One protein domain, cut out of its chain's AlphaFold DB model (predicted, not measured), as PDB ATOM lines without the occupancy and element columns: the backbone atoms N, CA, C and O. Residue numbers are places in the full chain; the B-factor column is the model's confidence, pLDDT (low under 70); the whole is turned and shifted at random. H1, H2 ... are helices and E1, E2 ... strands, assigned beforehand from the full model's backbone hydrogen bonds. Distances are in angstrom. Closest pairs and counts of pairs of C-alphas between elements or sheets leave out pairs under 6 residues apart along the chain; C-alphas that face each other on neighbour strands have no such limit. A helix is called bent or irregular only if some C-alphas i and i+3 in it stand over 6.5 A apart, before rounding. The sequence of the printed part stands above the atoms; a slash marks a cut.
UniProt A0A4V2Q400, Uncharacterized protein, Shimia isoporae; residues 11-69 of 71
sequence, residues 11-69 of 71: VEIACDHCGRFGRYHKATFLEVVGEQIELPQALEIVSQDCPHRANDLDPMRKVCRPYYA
ATOM      1  N   VAL A  11       4.952 -40.899  33.456       79.50
ATOM      2  CA  VAL A  11       5.564 -39.864  32.636       79.50
ATOM      3  C   VAL A  11       5.166 -40.093  31.181       79.50
ATOM      4  O   VAL A  11       5.607 -41.057  30.557       79.50
ATOM      5  N   GLU A  12       4.329 -39.216  30.636       83.75
ATOM      6  CA  GLU A  12       3.904 -39.266  29.235       83.75
ATOM      7  C   GLU A  12       4.679 -38.248  28.411       83.75
ATOM      8  O   GLU A  12       4.672 -37.051  28.693       83.75
ATOM      9  N   ILE A  13       5.382 -38.735  27.393       79.81
ATOM     10  CA  ILE A  13       6.154 -37.918  26.465       79.81
ATOM     11  C   ILE A  13       5.555 -38.099  25.086       79.81
ATOM     12  O   ILE A  13       5.566 -39.198  24.530       79.81
ATOM     13  N   ALA A  14       5.073 -37.001  24.522       80.31
ATOM     14  CA  ALA A  14       4.578 -36.950  23.160       80.31
ATOM     15  C   ALA A  14       5.458 -36.024  22.323       80.31
ATOM     16  O   ALA A  14       6.089 -35.109  22.844       80.31
ATOM     17  N   CYS A  15       5.516 -36.255  21.018       79.62
ATOM     18  CA  CYS A  15       6.129 -35.343  20.066       79.62
ATOM     19  C   CYS A  15       5.220 -35.224  18.848       79.62
ATOM     20  O   CYS A  15       5.051 -36.193  18.108       79.62
ATOM     21  N   ASP A  16       4.688 -34.027  18.602       71.50
ATOM     22  CA  ASP A  16       3.752 -33.782  17.493       71.50
ATOM     23  C   ASP A  16       4.408 -33.941  16.114       71.50
ATOM     24  O   ASP A  16       3.734 -34.122  15.105       71.50
ATOM     25  N   HIS A  17       5.739 -33.882  16.057       71.56
ATOM     26  CA  HIS A  17       6.482 -33.867  14.800       71.56
ATOM     27  C   HIS A  17       6.936 -35.242  14.326       71.56
ATOM     28  O   HIS A  17       6.890 -35.519  13.132       71.56
ATOM     29  N   CYS A  18       7.387 -36.106  15.237       69.69
ATOM     30  CA  CYS A  18       7.715 -37.489  14.890       69.69
ATOM     31  C   CYS A  18       6.574 -38.461  15.210       69.69
ATOM     32  O   CYS A  18       6.699 -39.648  14.926       69.69
ATOM     33  N   GLY A  19       5.490 -37.982  15.832       68.62
ATOM     34  CA  GLY A  19       4.383 -38.818  16.299       68.62
ATOM     35  C   GLY A  19       4.775 -39.774  17.428       68.62
ATOM     36  O   GLY A  19       4.019 -40.690  17.741       68.62
ATOM     37  N   ARG A  20       5.963 -39.608  18.032       72.62
ATOM     38  CA  ARG A  20       6.415 -40.472  19.127       72.62
ATOM     39  C   ARG A  20       5.542 -40.205  20.341       72.62
ATOM     40  O   ARG A  20       5.511 -39.085  20.838       72.62
ATOM     41  N   PHE A  21       4.894 -41.252  20.824       74.38
ATOM     42  CA  PHE A  21       4.166 -41.259  22.081       74.38
ATOM     43  C   PHE A  21       4.758 -42.359  22.960       74.38
ATOM     44  O   PHE A  21       4.749 -43.534  22.592       74.38
ATOM     45  N   GLY A  22       5.343 -41.965  24.085       76.56
ATOM     46  CA  GLY A  22       5.972 -42.856  25.046       76.56
ATOM     47  C   GLY A  22       5.397 -42.613  26.429       76.56
ATOM     48  O   GLY A  22       5.504 -41.511  26.962       76.56
ATOM     49  N   ARG A  23       4.809 -43.652  27.015       81.50
ATOM     50  CA  ARG A  23       4.351 -43.647  28.401       81.50
ATOM     51  C   ARG A  23       5.324 -44.467  29.237       81.50
ATOM     52  O   ARG A  23       5.506 -45.656  28.989       81.50
ATOM     53  N   TYR A  24       5.933 -43.829  30.223       80.06
ATOM     54  CA  TYR A  24       6.917 -44.428  31.114       80.06
ATOM     55  C   TYR A  24       6.388 -44.407  32.546       80.06
ATOM     56  O   TYR A  24       5.741 -43.449  32.954       80.06
ATOM     57  N   HIS A  25       6.665 -45.437  33.340       81.94
ATOM     58  CA  HIS A  25       6.524 -45.302  34.790       81.94
ATOM     59  C   HIS A  25       7.657 -44.435  35.329       81.94
ATOM     60  O   HIS A  25       8.776 -44.513  34.829       81.94
ATOM     61  N   LYS A  26       7.390 -43.653  36.379       82.12
ATOM     62  CA  LYS A  26       8.375 -42.778  37.028       82.12
ATOM     63  C   LYS A  26       9.691 -43.484  37.329       82.12
ATOM     64  O   LYS A  26      10.737 -42.942  37.008       82.12
ATOM     65  N   ALA A  27       9.636 -44.682  37.911       81.69
ATOM     66  CA  ALA A  27      10.830 -45.456  38.247       81.69
ATOM     67  C   ALA A  27      11.681 -45.737  36.999       81.69
ATOM     68  O   ALA A  27      12.823 -45.304  36.927       81.69
ATOM     69  N   THR A  28      11.078 -46.328  35.965       83.19
ATOM     70  CA  THR A  28      11.751 -46.613  34.689       83.19
ATOM     71  C   THR A  28      12.235 -45.344  33.994       83.19
ATOM     72  O   THR A  28      13.295 -45.330  33.382       83.19
ATOM     73  N   PHE A  29      11.466 -44.260  34.084       82.38
ATOM     74  CA  PHE A  29      11.854 -42.980  33.520       82.38
ATOM     75  C   PHE A  29      13.119 -42.445  34.196       82.38
ATOM     76  O   PHE A  29      14.076 -42.115  33.504       82.38
ATOM     77  N   LEU A  30      13.155 -42.430  35.529       82.88
ATOM     78  CA  LEU A  30      14.311 -41.988  36.312       82.88
ATOM     79  C   LEU A  30      15.529 -42.900  36.119       82.88
ATOM     80  O   LEU A  30      16.647 -42.399  36.106       82.88
ATOM     81  N   GLU A  31      15.337 -44.202  35.896       84.75
ATOM     82  CA  GLU A  31      16.430 -45.109  35.514       84.75
ATOM     83  C   GLU A  31      17.041 -44.748  34.150       84.75
ATOM     84  O   GLU A  31      18.245 -44.902  33.954       84.75
ATOM     85  N   VAL A  32      16.232 -44.242  33.213       81.62
ATOM     86  CA  VAL A  32      16.676 -43.858  31.862       81.62
ATOM     87  C   VAL A  32      17.300 -42.463  31.831       81.62
ATOM     88  O   VAL A  32      18.340 -42.273  31.204       81.62
ATOM     89  N   VAL A  33      16.662 -41.470  32.462       80.75
ATOM     90  CA  VAL A  33      17.094 -40.061  32.386       80.75
ATOM     91  C   VAL A  33      17.979 -39.624  33.556       80.75
ATOM     92  O   VAL A  33      18.660 -38.607  33.457       80.75
ATOM     93  N   GLY A  34      18.002 -40.390  34.646       80.81
ATOM     94  CA  GLY A  34      18.663 -40.045  35.901       80.81
ATOM     95  C   GLY A  34      17.707 -39.411  36.914       80.81
ATOM     96  O   GLY A  34      16.788 -38.676  36.569       80.81
ATOM     97  N   GLU A  35      17.932 -39.682  38.199       75.00
ATOM     98  CA  GLU A  35      17.023 -39.263  39.276       75.00
ATOM     99  C   GLU A  35      17.080 -37.751  39.585       75.00
ATOM    100  O   GLU A  35      16.127 -37.178  40.108       75.00
ATOM    101  N   GLN A  36      18.188 -37.092  39.225       76.19
ATOM    102  CA  GLN A  36      18.460 -35.671  39.483       76.19
ATOM    103  C   GLN A  36      18.558 -34.847  38.192       76.19
ATOM    104  O   GLN A  36      19.478 -34.049  38.023       76.19
ATOM    105  N   ILE A  37      17.643 -35.069  37.251       77.75
ATOM    106  CA  ILE A  37      17.641 -34.366  35.968       77.75
ATOM    107  C   ILE A  37      16.450 -33.416  35.839       77.75
ATOM    108  O   ILE A  37      15.318 -33.729  36.218       77.75
ATOM    109  N   GLU A  38      16.699 -32.242  35.269       79.06
ATOM    110  CA  GLU A  38      15.639 -31.292  34.953       79.06
ATOM    111  C   GLU A  38      14.831 -31.767  33.736       79.06
ATOM    112  O   GLU A  38      15.374 -32.340  32.789       79.06
ATOM    113  N   LEU A  39      13.524 -31.482  33.726       74.06
ATOM    114  CA  LEU A  39      12.609 -31.800  32.622       74.06
ATOM    115  C   LEU A  39      13.184 -31.519  31.212       74.06
ATOM    116  O   LEU A  39      13.118 -32.423  30.379       74.06
ATOM    117  N   PRO A  40      13.757 -30.333  30.902       74.81
ATOM    118  CA  PRO A  40      14.312 -30.074  29.572       74.81
ATOM    119  C   PRO A  40      15.429 -31.051  29.190       74.81
ATOM    120  O   PRO A  40      15.431 -31.565  28.075       74.81
ATOM    121  N   GLN A  41      16.334 -31.373  30.118       79.31
ATOM    122  CA  GLN A  41      17.409 -32.331  29.858       79.31
ATOM    123  C   GLN A  41      16.870 -33.763  29.729       79.31
ATOM    124  O   GLN A  41      17.314 -34.514  28.863       79.31
ATOM    125  N   ALA A  42      15.872 -34.136  30.534       80.69
ATOM    126  CA  ALA A  42      15.211 -35.437  30.435       80.69
ATOM    127  C   ALA A  42      14.567 -35.639  29.054       80.69
ATOM    128  O   ALA A  42      14.721 -36.689  28.427       80.69
ATOM    129  N   LEU A  43      13.889 -34.606  28.546       77.94
ATOM    130  CA  LEU A  43      13.307 -34.597  27.208       77.94
ATOM    131  C   LEU A  43      14.383 -34.731  26.126       77.94
ATOM    132  O   LEU A  43      14.173 -35.466  25.160       77.94
ATOM    133  N   GLU A  44      15.546 -34.090  26.287       77.12
ATOM    134  CA  GLU A  44      16.678 -34.259  25.370       77.12
ATOM    135  C   GLU A  44      17.217 -35.691  25.343       77.12
ATOM    136  O   GLU A  44      17.526 -36.180  24.258       77.12
ATOM    137  N   ILE A  45      17.307 -36.360  26.500       80.75
ATOM    138  CA  ILE A  45      17.738 -37.764  26.606       80.75
ATOM    139  C   ILE A  45      16.734 -38.685  25.910       80.75
ATOM    140  O   ILE A  45      17.109 -39.487  25.057       80.75
ATOM    141  N   VAL A  46      15.444 -38.534  26.202       77.56
ATOM    142  CA  VAL A  46      14.392 -39.393  25.630       77.56
ATOM    143  C   VAL A  46      14.269 -39.201  24.120       77.56
ATOM    144  O   VAL A  46      13.975 -40.141  23.381       77.56
ATOM    145  N   SER A  47      14.521 -37.985  23.635       73.75
ATOM    146  CA  SER A  47      14.512 -37.697  22.205       73.75
ATOM    147  C   SER A  47      15.800 -38.084  21.480       73.75
ATOM    148  O   SER A  47      15.806 -38.003  20.250       73.75
ATOM    149  N   GLN A  48      16.853 -38.564  22.165       72.62
ATOM    150  CA  GLN A  48      18.075 -39.067  21.510       72.62
ATOM    151  C   GLN A  48      17.789 -40.188  20.515       72.62
ATOM    152  O   GLN A  48      18.382 -40.212  19.442       72.62
ATOM    153  N   ASP A  49      16.831 -41.048  20.845       67.50
ATOM    154  CA  ASP A  49      16.388 -42.177  20.026       67.50
ATOM    155  C   ASP A  49      15.399 -41.766  18.910       67.50
ATOM    156  O   ASP A  49      14.847 -42.593  18.190       67.50
ATOM    157  N   CYS A  50      15.119 -40.471  18.740       70.69
ATOM    158  CA  CYS A  50      14.245 -40.022  17.666       70.69
ATOM    159  C   CYS A  50      14.991 -40.051  16.315       70.69
ATOM    160  O   CYS A  50      15.966 -39.310  16.151       70.69
ATOM    161  N   PRO A  51      14.505 -40.787  15.294       66.25
ATOM    162  CA  PRO A  51      15.140 -40.812  13.971       66.25
ATOM    163  C   PRO A  51      15.122 -39.436  13.284       66.25
ATOM    164  O   PRO A  51      15.996 -39.126  12.477       66.25
ATOM    165  N   HIS A  52      14.171 -38.573  13.655       65.31
ATOM    166  CA  HIS A  52      14.115 -37.184  13.194       65.31
ATOM    167  C   HIS A  52      15.109 -36.263  13.916       65.31
ATOM    168  O   HIS A  52      15.353 -35.169  13.434       65.31
ATOM    169  N   ARG A  53      15.710 -36.677  15.042       62.84
ATOM    170  CA  ARG A  53      16.774 -35.908  15.713       62.84
ATOM    171  C   ARG A  53      18.134 -36.120  15.050       62.84
ATOM    172  O   ARG A  53      18.911 -35.179  14.978       62.84
ATOM    173  N   ALA A  54      18.422 -37.336  14.579       55.38
ATOM    174  CA  ALA A  54      19.707 -37.680  13.963       55.38
ATOM    175  C   ALA A  54      19.859 -37.153  12.524       55.38
ATOM    176  O   ALA A  54      20.977 -36.905  12.081       55.38
ATOM    177  N   ASN A  55      18.747 -36.960  11.806       52.81
ATOM    178  CA  ASN A  55      18.761 -36.413  10.444       52.81
ATOM    179  C   ASN A  55      18.896 -34.883  10.386       52.81
ATOM    180  O   ASN A  55      19.162 -34.331   9.319       52.81
ATOM    181  N   ASP A  56      18.750 -34.194  11.518       52.94
ATOM    182  CA  ASP A  56      18.961 -32.754  11.606       52.94
ATOM    183  C   ASP A  56      20.437 -32.462  11.904       52.94
ATOM    184  O   ASP A  56      20.847 -32.216  13.038       52.94
ATOM    185  N   LEU A  57      21.249 -32.442  10.840       54.41
ATOM    186  CA  LEU A  57      22.582 -31.816  10.844       54.41
ATOM    187  C   LEU A  57      22.518 -30.309  11.173       54.41
ATOM    188  O   LEU A  57      23.551 -29.677  11.383       54.41
ATOM    189  N   ASP A  58      21.312 -29.737  11.215       56.56
ATOM    190  CA  ASP A  58      21.046 -28.344  11.521       56.56
ATOM    191  C   ASP A  58      20.278 -28.215  12.857       56.56
ATOM    192  O   ASP A  58      19.102 -28.577  12.952       56.56
ATOM    193  N   PRO A  59      20.909 -27.686  13.920       55.66
ATOM    194  CA  PRO A  59      20.270 -27.542  15.225       55.66
ATOM    195  C   PRO A  59      19.093 -26.550  15.231       55.66
ATOM    196  O   PRO A  59      18.311 -26.580  16.181       55.66
ATOM    197  N   MET A  60      18.938 -25.704  14.200       56.66
ATOM    198  CA  MET A  60      17.797 -24.789  14.051       56.66
ATOM    199  C   MET A  60      16.593 -25.450  13.369       56.66
ATOM    200  O   MET A  60      15.473 -24.958  13.506       56.66
ATOM    201  N   ARG A  61      16.803 -26.566  12.663       56.91
ATOM    202  CA  ARG A  61      15.749 -27.356  12.020       56.91
ATOM    203  C   ARG A  61      15.252 -28.526  12.844       56.91
ATOM    204  O   ARG A  61      14.252 -29.092  12.428       56.91
ATOM    205  N   LYS A  62      15.855 -28.815  14.009       58.81
ATOM    206  CA  LYS A  62      15.386 -29.837  14.964       58.81
ATOM    207  C   LYS A  62      13.861 -29.834  15.050       58.81
ATOM    208  O   LYS A  62      13.257 -29.004  15.734       58.81
ATOM    209  N   VAL A  63      13.247 -30.778  14.344       63.53
ATOM    210  CA  VAL A  63      11.787 -30.841  14.249       63.53
ATOM    211  C   VAL A  63      11.226 -31.551  15.482       63.53
ATOM    212  O   VAL A  63      10.116 -31.278  15.914       63.53
ATOM    213  N   CYS A  64      12.001 -32.440  16.109       67.31
ATOM    214  CA  CYS A  64      11.560 -33.162  17.299       67.31
ATOM    215  C   CYS A  64      11.345 -32.201  18.482       67.31
ATOM    216  O   CYS A  64      12.303 -31.651  19.025       67.31
ATOM    217  N   ARG A  65      10.083 -32.036  18.894       71.94
ATOM    218  CA  ARG A  65       9.667 -31.271  20.077       71.94
ATOM    219  C   ARG A  65       8.938 -32.199  21.048       71.94
ATOM    220  O   ARG A  65       7.709 -32.206  21.064       71.94
ATOM    221  N   PRO A  66       9.672 -33.037  21.801       75.25
ATOM    222  CA  PRO A  66       9.064 -33.825  22.859       75.25
ATOM    223  C   PRO A  66       8.531 -32.882  23.946       75.25
ATOM    224  O   PRO A  66       9.233 -31.965  24.375       75.25
ATOM    225  N   TYR A  67       7.306 -33.101  24.402       74.31
ATOM    226  CA  TYR A  67       6.702 -32.374  25.512       74.31
ATOM    227  C   TYR A  67       6.118 -33.347  26.525       74.31
ATOM    228  O   TYR A  67       5.823 -34.505  26.217       74.31
ATOM    229  N   TYR A  68       5.973 -32.855  27.752       76.19
ATOM    230  CA  TYR A  68       5.341 -33.610  28.814       76.19
ATOM    231  C   TYR A  68       3.823 -33.544  28.650       76.19
ATOM    232  O   TYR A  68       3.215 -32.501  28.887       76.19
ATOM    233  N   ALA A  69       3.240 -34.641  28.178       71.62
ATOM    234  CA  ALA A  69       1.839 -34.759  27.798       71.62
ATOM    235  C   ALA A  69       1.012 -35.305  28.965       71.62
ATOM    236  O   ALA A  69       0.416 -36.372  28.855       71.62
TER     237      ALA A  69
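This is residues 11 to 69 of the 71 residues of an uncharacterized protein of Shimia isoporae (UniProt A0A4V2Q400). A small antiparallel sheet of three short strands, E2 - E1 - E3, has H2 slanting over one face and H1 on that same face at one end, making two layers, helices over one face of a sheet; the other face is bare. H3 and the long link after it lie toward the opposite end. The printed part has 59 residues with three named helices and three named strands, in the order E1 E2 H1 H2 H3 E3, of mixed class. It is compact, with a radius of gyration of the C-alphas of 11.4 A, yet elongated, spanning 32 by 20 by 14 A.

E1, residues 11 to 15, is the inner strand. It forms a hairpin with E2, residues 21 to 25; N 13 and O 22 are 2.8 A apart, within hydrogen-bond range. E3, residues 66 to 68, is also antiparallel to E1, with N 67 and O 14 at 2.8 A. H2, residues 39 to 49, is over E1 and E3 at a height over the sheet of 9.3 A, only just slantwise to the strands at 60.0 degrees to E1 on the local plane; its closest C-alphas to E3 are those of Leu 43 and Pro 66, 6.1 A. H1, residues 26 to 33, is on the sheet and touches H2, the closest C-alphas being Val 33 and Ala 42, 5.4 A, only just about perpendicular at 71 degrees. H3, residues 51 to 54, is not on the sheet and is close to H2 but not clearly touching, with C-alphas of Ser 47 and Arg 53 closest at 7.1 A. Every O i to N i+4 pair is within range in H1, 6 of 7 in H2; H3 is too short for one.

E1 begins at C-alpha 11 (5.564, -39.864, 32.636) and is 13.4 A long, E2 13.5 A, H1 10.2 A, H3 5.5 A. H2 is 16.8 A long and only just irregular, C-alphas 46 and 49 being 6.6 A apart. E3, 7.0 A, ends at C-alpha 68 (5.341, -33.610, 28.814).

The two C-alphas farthest apart, Ala 27 and Asp 58, are 33.3 A apart. The printed part has no cut; the link from H3 to E3 is long, 11 residues. Mean pLDDT of the printed part is 72.9, and residues 18 to 19, 49 and 51 to 64 are under 70.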